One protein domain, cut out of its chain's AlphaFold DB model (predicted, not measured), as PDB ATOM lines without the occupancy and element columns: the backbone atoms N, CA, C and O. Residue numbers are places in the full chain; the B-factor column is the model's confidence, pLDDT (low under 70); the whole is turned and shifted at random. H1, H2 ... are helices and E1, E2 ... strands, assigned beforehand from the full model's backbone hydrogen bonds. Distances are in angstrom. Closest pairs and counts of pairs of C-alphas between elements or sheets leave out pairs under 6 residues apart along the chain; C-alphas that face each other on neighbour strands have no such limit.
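What this domain is: This is residues 153 to 231 of the 256 residues of the protein "Lant_dehydr_N domain-containing protein" of Pedobacter sp. AJM (UniProt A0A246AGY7). A long, narrow hairpin of E2 and E3, with short E1 beside one end, forms one side of an open frame; a loose arc of four short helices, H1, H2, H4 and H3 in that order in space, forms the other. Residues 169 to 179 link H2 to E1 across the space between. The printed part has 79 residues with four named helices and three named strands, in the order H1 H2 E1 E2 E3 H3 H4, of mixed class. The antiparallel sheet E1 - E2 - E3 is a meander, each strand the neighbour of the one before. The whole is only just loose, close to compact, with a radius of gyration of the C-alphas of 14.1 A and spans of 36 by 29 by 18 A.

How they stand to each other: H1, residues 153 to 161, is close to but not clearly touching H2, residues 165 to 168; their closest C-alphas, of Ile 161 and Ile 167, are 7.2 A apart. E1, residues 180 to 182, and E2, residues 185 to 194, form a hairpin, with N 180 and O 187 within hydrogen-bond range at 2.9 A. E2 and E3, residues 197 to 206, form another, with N 190 and O 201 at 2.8 A. H3, residues 209 to 218, only grazes the sheet, with its residues 211 to 215. H3 and H4, residues 224 to 229, form a helical hairpin and only just touch, with 3 pairs of C-alphas within 8 A; the closest, of Thr 214 and Ile 227, are 6.1 A apart. They run opposite ways at a shallow tilt of 34.6 degrees, only just short of steep. H4 is close to but not clearly touching H2, the closest C-alphas, of Tyr 224 and Arg 168, being 7.3 A apart. H1 is apart from E2 and E3. In H1, H3 and H4 every O i to N i+4 pair is within hydrogen-bond range; H2 is too short for one.

Where its parts are: H1 begins at C-alpha 153 (181.601, 187.274, 265.894). E2 measures 26.4 A, E3 28.2 A and H3 14.2 A from first to last C-alpha. E2 ends at C-alpha 194 (193.159, 191.061, 259.408), and H4 ends at C-alpha 229 (173.762, 217.688, 253.755).

The domain as a whole: The two C-alphas farthest apart, of Ser 196 and Ala 209, are 37.9 A apart. The printed part has no cut. The link from H2 to E1 is long, and residues 172 to 173 in it pair antiparallel with residues 222 to 223. Mean pLDDT of the printed part is 85.9, and residues 193 to 198 are under 70.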
ATOM      1  N   PHE A 153     182.941 187.442 266.465       87.88
ATOM      2  CA  PHE A 153     181.601 187.274 265.894       87.88
ATOM      3  C   PHE A 153     180.867 188.611 265.781       87.88
ATOM      4  O   PHE A 153     180.262 188.896 264.751       87.88
ATOM      5  N   ILE A 154     180.912 189.447 266.825       87.88
ATOM      6  CA  ILE A 154     180.258 190.763 266.802       87.88
ATOM      7  C   ILE A 154     180.864 191.640 265.699       87.88
ATOM      8  O   ILE A 154     180.117 192.289 264.971       87.88
ATOM      9  N   ASN A 155     182.190 191.653 265.555       82.00
ATOM     10  CA  ASN A 155     182.886 192.440 264.538       82.00
ATOM     11  C   ASN A 155     182.537 191.976 263.118       82.00
ATOM     12  O   ASN A 155     182.242 192.813 262.261       82.00
ATOM     13  N   ASP A 156     182.502 190.665 262.880       83.25
ATOM     14  CA  ASP A 156     182.123 190.084 261.591       83.25
ATOM     15  C   ASP A 156     180.652 190.347 261.267       83.25
ATOM     16  O   ASP A 156     180.316 190.779 260.160       83.25
ATOM     17  N   PHE A 157     179.771 190.155 262.249       87.81
ATOM     18  CA  PHE A 157     178.339 190.409 262.121       87.81
ATOM     19  C   PHE A 157     178.065 191.870 261.756       87.81
ATOM     20  O   PHE A 157     177.369 192.164 260.782       87.81
ATOM     21  N   VAL A 158     178.680 192.795 262.490       84.81
ATOM     22  CA  VAL A 158     178.612 194.230 262.215       84.81
ATOM     23  C   VAL A 158     179.154 194.544 260.823       84.81
ATOM     24  O   VAL A 158     178.493 195.247 260.060       84.81
ATOM     25  N   SER A 159     180.327 194.020 260.463       81.62
ATOM     26  CA  SER A 159     180.933 194.231 259.141       81.62
ATOM     27  C   SER A 159     180.050 193.700 258.009       81.62
ATOM     28  O   SER A 159     180.000 194.288 256.927       81.62
ATOM     29  N   GLY A 160     179.308 192.618 258.254       86.44
ATOM     30  CA  GLY A 160     178.272 192.109 257.360       86.44
ATOM     31  C   GLY A 160     177.106 193.085 257.206       86.44
ATOM     32  O   GLY A 160     176.739 193.416 256.077       86.44
ATOM     33  N   ILE A 161     176.578 193.610 258.318       87.44
ATOM     34  CA  ILE A 161     175.497 194.612 258.324       87.44
ATOM     35  C   ILE A 161     175.888 195.858 257.521       87.44
ATOM     36  O   ILE A 161     175.081 196.384 256.753       87.44
ATOM     37  N   TRP A 162     177.141 196.301 257.638       81.31
ATOM     38  CA  TRP A 162     177.649 197.466 256.914       81.31
ATOM     39  C   TRP A 162     177.536 197.350 255.393       81.31
ATOM     40  O   TRP A 162     177.519 198.383 254.726       81.31
ATOM     41  N   LYS A 163     177.421 196.146 254.818       85.50
ATOM     42  CA  LYS A 163     177.289 195.954 253.363       85.50
ATOM     43  C   LYS A 163     175.926 196.407 252.829       85.50
ATOM     44  O   LYS A 163     175.847 196.839 251.677       85.50
ATOM     45  N   PHE A 164     174.885 196.430 253.659       89.19
ATOM     46  CA  PHE A 164     173.530 196.805 253.250       89.19
ATOM     47  C   PHE A 164     173.329 198.323 253.256       89.19
ATOM     48  O   PHE A 164     173.321 198.970 254.304       89.19
ATOM     49  N   GLN A 165     173.130 198.908 252.072       86.19
ATOM     50  CA  GLN A 165     172.980 200.359 251.918       86.19
ATOM     51  C   GLN A 165     171.775 200.921 252.680       86.19
ATOM     52  O   GLN A 165     171.886 201.985 253.287       86.19
ATOM     53  N   ASP A 166     170.653 200.205 252.684       90.44
ATOM     54  CA  ASP A 166     169.432 200.660 253.354       90.44
ATOM     55  C   ASP A 166     169.570 200.681 254.873       90.44
ATOM     56  O   ASP A 166     168.943 201.506 255.536       90.44
ATOM     57  N   ILE A 167     170.435 199.825 255.425       88.62
ATOM     58  CA  ILE A 167     170.778 199.872 256.845       88.62
ATOM     59  C   ILE A 167     171.683 201.075 257.107       88.62
ATOM     60  O   ILE A 167     171.368 201.867 257.989       88.62
ATOM     61  N   ARG A 168     172.740 201.284 256.302       85.31
ATOM     62  CA  ARG A 168     173.653 202.438 256.457       85.31
ATOM     63  C   ARG A 168     172.910 203.775 256.489       85.31
ATOM     64  O   ARG A 168     173.242 204.636 257.296       85.31
ATOM     65  N   LYS A 169     171.889 203.937 255.644       87.88
ATOM     66  CA  LYS A 169     171.064 205.156 255.576       87.88
ATOM     67  C   LYS A 169     170.235 205.417 256.841       87.88
ATOM     68  O   LYS A 169     169.815 206.548 257.051       87.88
ATOM     69  N   LYS A 170     169.999 204.396 257.669       90.50
ATOM     70  CA  LYS A 170     169.230 204.474 258.924       90.50
ATOM     71  C   LYS A 170     170.117 204.542 260.171       90.50
ATOM     72  O   LYS A 170     169.596 204.581 261.281       90.50
ATOM     73  N   MET A 171     171.442 204.507 260.013       89.50
ATOM     74  CA  MET A 171     172.373 204.556 261.139       89.50
ATOM     75  C   MET A 171     172.588 205.986 261.636       89.50
ATOM     76  O   MET A 171     172.491 206.951 260.876       89.50
ATOM     77  N   ILE A 172     172.932 206.080 262.921       91.56
ATOM     78  CA  ILE A 172     173.454 207.290 263.555       91.56
ATOM     79  C   ILE A 172     174.965 207.132 263.713       91.56
ATOM     80  O   ILE A 172     175.452 206.090 264.162       91.56
ATOM     81  N   PHE A 173     175.702 208.168 263.342       89.19
ATOM     82  CA  PHE A 173     177.155 208.214 263.372       89.19
ATOM     83  C   PHE A 173     177.611 209.234 264.404       89.19
ATOM     84  O   PHE A 173     177.014 210.297 264.521       89.19
ATOM     85  N   TYR A 174     178.681 208.933 265.135       90.94
ATOM     86  CA  TYR A 174     179.217 209.849 266.146       90.94
ATOM     87  C   TYR A 174     180.700 210.056 265.973       90.94
ATOM     88  O   TYR A 174     181.326 209.107 265.568       90.94
ATOM     89  N   THR A 175     181.317 211.162 266.366       90.50
ATOM     90  CA  THR A 175     182.780 211.321 266.241       90.50
ATOM     91  C   THR A 175     183.577 210.186 266.916       90.50
ATOM     92  O   THR A 175     183.252 209.768 268.028       90.50
ATOM     93  N   ASN A 176     184.634 209.678 266.263       90.06
ATOM     94  CA  ASN A 176     185.546 208.701 266.877       90.06
ATOM     95  C   ASN A 176     186.244 209.343 268.091       90.06
ATOM     96  O   ASN A 176     186.878 210.384 267.964       90.06
ATOM     97  N   THR A 177     186.157 208.713 269.263       90.44
ATOM     98  CA  THR A 177     186.652 209.284 270.530       90.44
ATOM     99  C   THR A 177     188.172 209.379 270.631       90.44
ATOM    100  O   THR A 177     188.673 210.062 271.515       90.44
ATOM    101  N   SER A 178     188.911 208.685 269.763       92.19
ATOM    102  CA  SER A 178     190.371 208.813 269.664       92.19
ATOM    103  C   SER A 178     190.815 209.981 268.779       92.19
ATOM    104  O   SER A 178     192.014 210.206 268.638       92.19
ATOM    105  N   LEU A 179     189.873 210.690 268.147       94.12
ATOM    106  CA  LEU A 179     190.174 211.793 267.250       94.12
ATOM    107  C   LEU A 179     190.676 213.009 268.032       94.12
ATOM    108  O   LEU A 179     190.013 213.483 268.952       94.12
ATOM    109  N   TYR A 180     191.816 213.547 267.613       94.06
ATOM    110  CA  TYR A 180     192.356 214.807 268.107       94.06
ATOM    111  C   TYR A 180     192.903 215.652 266.957       94.06
ATOM    112  O   TYR A 180     193.203 215.155 265.868       94.06
ATOM    113  N   GLU A 181     193.000 216.955 267.193       94.94
ATOM    114  CA  GLU A 181     193.539 217.906 266.229       94.94
ATOM    115  C   GLU A 181     195.065 217.998 266.343       94.94
ATOM    116  O   GLU A 181     195.613 218.085 267.441       94.94
ATOM    117  N   ALA A 182     195.747 217.995 265.200       94.19
ATOM    118  CA  ALA A 182     197.190 218.164 265.094       94.19
ATOM    119  C   ALA A 182     197.525 219.038 263.875       94.19
ATOM    120  O   ALA A 182     197.772 218.537 262.772       94.19
ATOM    121  N   GLY A 183     197.515 220.359 264.076       93.62
ATOM    122  CA  GLY A 183     197.719 221.345 263.012       93.62
ATOM    123  C   GLY A 183     196.654 221.220 261.920       93.62
ATOM    124  O   GLY A 183     195.459 221.226 262.194       93.62
ATOM    125  N   GLU A 184     197.087 221.021 260.677       94.44
ATOM    126  CA  GLU A 184     196.214 220.926 259.493       94.44
ATOM    127  C   GLU A 184     195.510 219.563 259.326       94.44
ATOM    128  O   GLU A 184     195.031 219.217 258.238       94.44
ATOM    129  N   LYS A 185     195.500 218.723 260.367       93.88
ATOM    130  CA  LYS A 185     194.981 217.353 260.308       93.88
ATOM    131  C   LYS A 185     194.227 216.978 261.579       93.88
ATOM    132  O   LYS A 185     194.565 217.416 262.673       93.88
ATOM    133  N   TYR A 186     193.271 216.070 261.420       92.88
ATOM    134  CA  TYR A 186     192.740 215.264 262.511       92.88
ATOM    135  C   TYR A 186     193.389 213.889 262.484       92.88
ATOM    136  O   TYR A 186     193.416 213.243 261.436       92.88
ATOM    137  N   ILE A 187     193.893 213.444 263.630       93.12
ATOM    138  CA  ILE A 187     194.502 212.127 263.810       93.12
ATOM    139  C   ILE A 187     193.567 211.290 264.670       93.12
ATOM    140  O   ILE A 187     193.026 211.787 265.651       93.12
ATOM    141  N   TYR A 188     193.367 210.029 264.306       92.38
ATOM    142  CA  TYR A 188     192.553 209.084 265.064       92.38
ATOM    143  C   TYR A 188     193.130 207.674 264.969       92.38
ATOM    144  O   TYR A 188     193.903 207.350 264.065       92.38
ATOM    145  N   THR A 189     192.740 206.814 265.904       89.19
ATOM    146  CA  THR A 189     193.056 205.390 265.857       89.19
ATOM    147  C   THR A 189     191.976 204.646 265.077       89.19
ATOM    148  O   THR A 189     190.783 204.724 265.380       89.19
ATOM    149  N   GLU A 190     192.409 203.908 264.066       84.38
ATOM    150  CA  GLU A 190     191.586 203.068 263.211       84.38
ATOM    151  C   GLU A 190     191.893 201.600 263.492       84.38
ATOM    152  O   GLU A 190     193.051 201.175 263.479       84.38
ATOM    153  N   ALA A 191     190.850 200.814 263.738       74.69
ATOM    154  CA  ALA A 191     190.978 199.374 263.851       74.69
ATOM    155  C   ALA A 191     191.004 198.750 262.445       74.69
ATOM    156  O   ALA A 191     190.095 198.948 261.635       74.69
ATOM    157  N   LYS A 192     192.065 197.994 262.161       72.69
ATOM    158  CA  LYS A 192     192.264 197.230 260.931       72.69
ATOM    159  C   LYS A 192     192.093 195.753 261.246       72.69
ATOM    160  O   LYS A 192     192.914 195.157 261.941       72.69
ATOM    161  N   SER A 193     191.032 195.156 260.717       61.53
ATOM    162  CA  SER A 193     190.837 193.710 260.804       61.53
ATOM    163  C   SER A 193     191.716 193.002 259.768       61.53
ATOM    164  O   SER A 193     191.504 193.164 258.565       61.53
ATOM    165  N   ASN A 194     192.650 192.169 260.216       57.75
ATOM    166  CA  ASN A 194     193.159 191.061 259.408       57.75
ATOM    167  C   ASN A 194     192.473 189.774 259.881       57.75
ATOM    168  O   ASN A 194     192.046 189.701 261.028       57.75
ATOM    169  N   LYS A 195     192.377 188.757 259.011       54.84
ATOM    170  CA  LYS A 195     191.621 187.496 259.214       54.84
ATOM    171  C   LYS A 195     191.821 186.773 260.567       54.84
ATOM    172  O   LYS A 195     191.064 185.859 260.855       54.84
ATOM    173  N   SER A 196     192.827 187.135 261.366       56.03
ATOM    174  CA  SER A 196     193.145 186.529 262.665       56.03
ATOM    175  C   SER A 196     193.357 187.519 263.822       56.03
ATOM    176  O   SER A 196     193.566 187.078 264.949       56.03
ATOM    177  N   SER A 197     193.360 188.838 263.586       59.12
ATOM    178  CA  SER A 197     193.560 189.837 264.649       59.12
ATOM    179  C   SER A 197     193.099 191.238 264.243       59.12
ATOM    180  O   SER A 197     193.145 191.622 263.071       59.12
ATOM    181  N   VAL A 198     192.685 192.027 265.237       66.12
ATOM    182  CA  VAL A 198     192.417 193.460 265.079       66.12
ATOM    183  C   VAL A 198     193.691 194.227 265.421       66.12
ATOM    184  O   VAL A 198     194.069 194.330 266.587       66.12
ATOM    185  N   GLY A 199     194.367 194.746 264.400       73.88
ATOM    186  CA  GLY A 199     195.448 195.712 264.573       73.88
ATOM    187  C   GLY A 199     194.891 197.127 264.704       73.88
ATOM    188  O   GLY A 199     193.788 197.408 264.241       73.88
ATOM    189  N   TYR A 200     195.661 198.040 265.289       82.94
ATOM    190  CA  TYR A 200     195.320 199.461 265.333       82.94
ATOM    191  C   TYR A 200     196.367 200.263 264.570       82.94
ATOM    192  O   TYR A 200     197.565 200.021 264.708       82.94
ATOM    193  N   ALA A 201     195.915 201.208 263.754       86.50
ATOM    194  CA  ALA A 201     196.775 202.133 263.035       86.50
ATOM    195  C   ALA A 201     196.349 203.569 263.326       86.50
ATOM    196  O   ALA A 201     195.162 203.851 263.490       86.50
ATOM    197  N   LEU A 202     197.315 204.484 263.371       91.56
ATOM    198  CA  LEU A 202     197.009 205.905 263.335       91.56
ATOM    199  C   LEU A 202     196.679 206.297 261.898       91.56
ATOM    200  O   LEU A 202     197.470 206.067 260.982       91.56
ATOM    201  N   SER A 203     195.513 206.900 261.734       91.12
ATOM    202  CA  SER A 203     195.020 207.431 260.472       91.12
ATOM    203  C   SER A 203     194.834 208.936 260.619       91.12
ATOM    204  O   SER A 203     194.526 209.441 261.700       91.12
ATOM    205  N   ALA A 204     195.068 209.669 259.534       91.38
ATOM    206  CA  ALA A 204     194.976 211.119 259.522       91.38
ATOM    207  C   ALA A 204     194.094 211.587 258.366       91.38
ATOM    208  O   ALA A 204     194.250 211.128 257.235       91.38
ATOM    209  N   ILE A 205     193.202 212.531 258.647       90.62
ATOM    210  CA  ILE A 205     192.395 213.229 257.642       90.62
ATOM    211  C   ILE A 205     192.738 214.713 257.660       90.62
ATOM    212  O   ILE A 205     193.047 215.279 258.707       90.62
ATOM    213  N   LYS A 206     192.706 215.351 256.491       91.56
ATOM    214  CA  LYS A 206     192.977 216.786 256.381       91.56
ATOM    215  C   LYS A 206     191.867 217.584 257.068       91.56
ATOM    216  O   LYS A 206     190.683 217.261 256.931       91.56
ATOM    217  N   LYS A 207     192.259 218.646 257.766       90.88
ATOM    218  CA  LYS A 207     191.340 219.643 258.303       90.88
ATOM    219  C   LYS A 207     190.808 220.497 257.149       90.88
ATOM    220  O   LYS A 207     191.568 221.119 256.410       90.88
ATOM    221  N   THR A 208     189.505 220.433 256.923       88.19
ATOM    222  CA  THR A 208     188.778 221.207 255.915       88.19
ATOM    223  C   THR A 208     187.443 221.623 256.520       88.19
ATOM    224  O   THR A 208     186.949 220.944 257.417       88.19
ATOM    225  N   ALA A 209     186.806 222.665 255.982       86.44
ATOM    226  CA  ALA A 209     185.482 223.089 256.450       86.44
ATOM    227  C   ALA A 209     184.461 221.929 256.455       86.44
ATOM    228  O   ALA A 209     183.609 221.836 257.336       86.44
ATOM    229  N   PHE A 210     184.585 220.999 255.500       84.12
ATOM    230  CA  PHE A 210     183.767 219.792 255.447       84.12
ATOM    231  C   PHE A 210     184.043 218.832 256.614       84.12
ATOM    232  O   PHE A 210     183.102 218.389 257.280       84.12
ATOM    233  N   THR A 211     185.312 218.483 256.860       87.50
ATOM    234  CA  THR A 211     185.655 217.536 257.932       87.50
ATOM    235  C   THR A 211     185.361 218.135 259.302       87.50
ATOM    236  O   THR A 211     184.803 217.441 260.147       87.50
ATOM    237  N   GLU A 212     185.620 219.429 259.491       90.69
ATOM    238  CA  GLU A 212     185.260 220.181 260.695       90.69
ATOM    239  C   GLU A 212     183.756 220.145 260.973       90.69
ATOM    240  O   GLU A 212     183.340 219.772 262.072       90.69
ATOM    241  N   ASN A 213     182.929 220.485 259.978       89.56
ATOM    242  CA  ASN A 213     181.481 220.511 260.160       89.56
ATOM    243  C   ASN A 213     180.928 219.105 260.436       89.56
ATOM    244  O   ASN A 213     180.162 218.919 261.378       89.56
ATOM    245  N   THR A 214     181.394 218.098 259.687       89.12
ATOM    246  CA  THR A 214     180.995 216.692 259.877       89.12
ATOM    247  C   THR A 214     181.340 216.194 261.278       89.12
ATOM    248  O   THR A 214     180.510 215.562 261.935       89.12
ATOM    249  N   ILE A 215     182.552 216.496 261.759       90.75
ATOM    250  CA  ILE A 215     182.980 216.156 263.118       90.75
ATOM    251  C   ILE A 215     182.066 216.840 264.132       90.75
ATOM    252  O   ILE A 215     181.590 216.165 265.039       90.75
ATOM    253  N   LYS A 216     181.783 218.136 263.966       91.38
ATOM    254  CA  LYS A 216     180.964 218.922 264.895       91.38
ATOM    255  C   LYS A 216     179.537 218.385 265.020       91.38
ATOM    256  O   LYS A 216     179.087 218.149 266.138       91.38
ATOM    257  N   ILE A 217     178.840 218.144 263.904       91.19
ATOM    258  CA  ILE A 217     177.457 217.630 263.940       91.19
ATOM    259  C   ILE A 217     177.382 216.214 264.516       91.19
ATOM    260  O   ILE A 217     176.401 215.849 265.156       91.19
ATOM    261  N   SER A 218     178.444 215.426 264.348       92.69
ATOM    262  CA  SER A 218     178.476 214.037 264.799       92.69
ATOM    263  C   SER A 218     178.879 213.897 266.268       92.69
ATOM    264  O   SER A 218     178.810 212.798 266.802       92.69
ATOM    265  N   GLN A 219     179.261 214.953 266.992       91.19
ATOM    266  CA  GLN A 219     179.666 214.811 268.405       91.19
ATOM    267  C   GLN A 219     178.567 214.182 269.277       91.19
ATOM    268  O   GLN A 219     178.859 213.363 270.149       91.19
ATOM    269  N   ASN A 220     177.305 214.507 268.983       90.25
ATOM    270  CA  ASN A 220     176.129 214.008 269.703       90.25
ATOM    271  C   ASN A 220     175.296 213.000 268.893       90.25
ATOM    272  O   ASN A 220     174.224 212.595 269.338       90.25
ATOM    273  N   GLY A 221     175.810 212.559 267.742       91.75
ATOM    274  CA  GLY A 221     175.109 211.677 266.816       91.75
ATOM    275  C   GLY A 221     174.493 212.444 265.646       91.75
ATOM    276  O   GLY A 221     173.716 213.368 265.849       91.75
ATOM    277  N   ALA A 222     174.825 212.028 264.427       92.50
ATOM    278  CA  ALA A 222     174.310 212.568 263.175       92.50
ATOM    279  C   ALA A 222     173.741 211.437 262.313       92.50
ATOM    280  O   ALA A 222     174.322 210.350 262.232       92.50
ATOM    281  N   SER A 223     172.607 211.674 261.662       91.88
ATOM    282  CA  SER A 223     172.055 210.732 260.694       91.88
ATOM    283  C   SER A 223     172.873 210.725 259.400       91.88
ATOM    284  O   SER A 223     173.659 211.632 259.114       91.88
ATOM    285  N   TYR A 224     172.654 209.708 258.564       87.69
ATOM    286  CA  TYR A 224     173.216 209.685 257.212       87.69
ATOM    287  C   TYR A 224     172.863 210.951 256.415       87.69
ATOM    288  O   TYR A 224     173.705 211.470 255.687       87.69
ATOM    289  N   GLN A 225     171.630 211.451 256.554       87.75
ATOM    290  CA  GLN A 225     171.174 212.641 255.837       87.75
ATOM    291  C   GLN A 225     171.900 213.898 256.318       87.75
ATOM    292  O   GLN A 225     172.370 214.651 255.474       87.75
ATOM    293  N   ASP A 226     172.102 214.063 257.628       87.94
ATOM    294  CA  ASP A 226     172.825 215.219 258.185       87.94
ATOM    295  C   ASP A 226     174.260 215.306 257.642       87.94
ATOM    296  O   ASP A 226     174.747 216.378 257.272       87.94
ATOM    297  N   ILE A 227     174.931 214.153 257.529       86.75
ATOM    298  CA  ILE A 227     176.287 214.067 256.971       86.75
ATOM    299  C   ILE A 227     176.285 214.372 255.470       86.75
ATOM    300  O   ILE A 227     177.158 215.094 254.987       86.75
ATOM    301  N   VAL A 228     175.310 213.853 254.716       84.94
ATOM    302  CA  VAL A 228     175.181 214.144 253.278       84.94
ATOM    303  C   VAL A 228     174.872 215.618 253.029       84.94
ATOM    304  O   VAL A 228     175.455 216.205 252.123       84.94
ATOM    305  N   SER A 229     174.045 216.254 253.856       84.00
ATOM    306  CA  SER A 229     173.762 217.688 253.755       84.00
ATOM    307  C   SER A 229     175.007 218.560 253.962       84.00
ATOM    308  O   SER A 229     175.093 219.647 253.392       84.00
ATOM    309  N   CYS A 230     176.017 218.080 254.697       76.88
ATOM    310  CA  CYS A 230     177.312 218.762 254.802       76.88
ATOM    311  C   CYS A 230     178.149 218.697 253.508       76.88
ATOM    312  O   CYS A 230     179.074 219.493 253.348       76.88
ATOM    313  N   LEU A 231     177.849 217.770 252.588       70.38
ATOM    314  CA  LEU A 231     178.572 217.570 251.321       70.38
ATOM    315  C   LEU A 231     178.004 218.402 250.155       70.38
ATOM    316  O   LEU A 231     178.675 218.568 249.135       70.38
TER     317      LEU A 231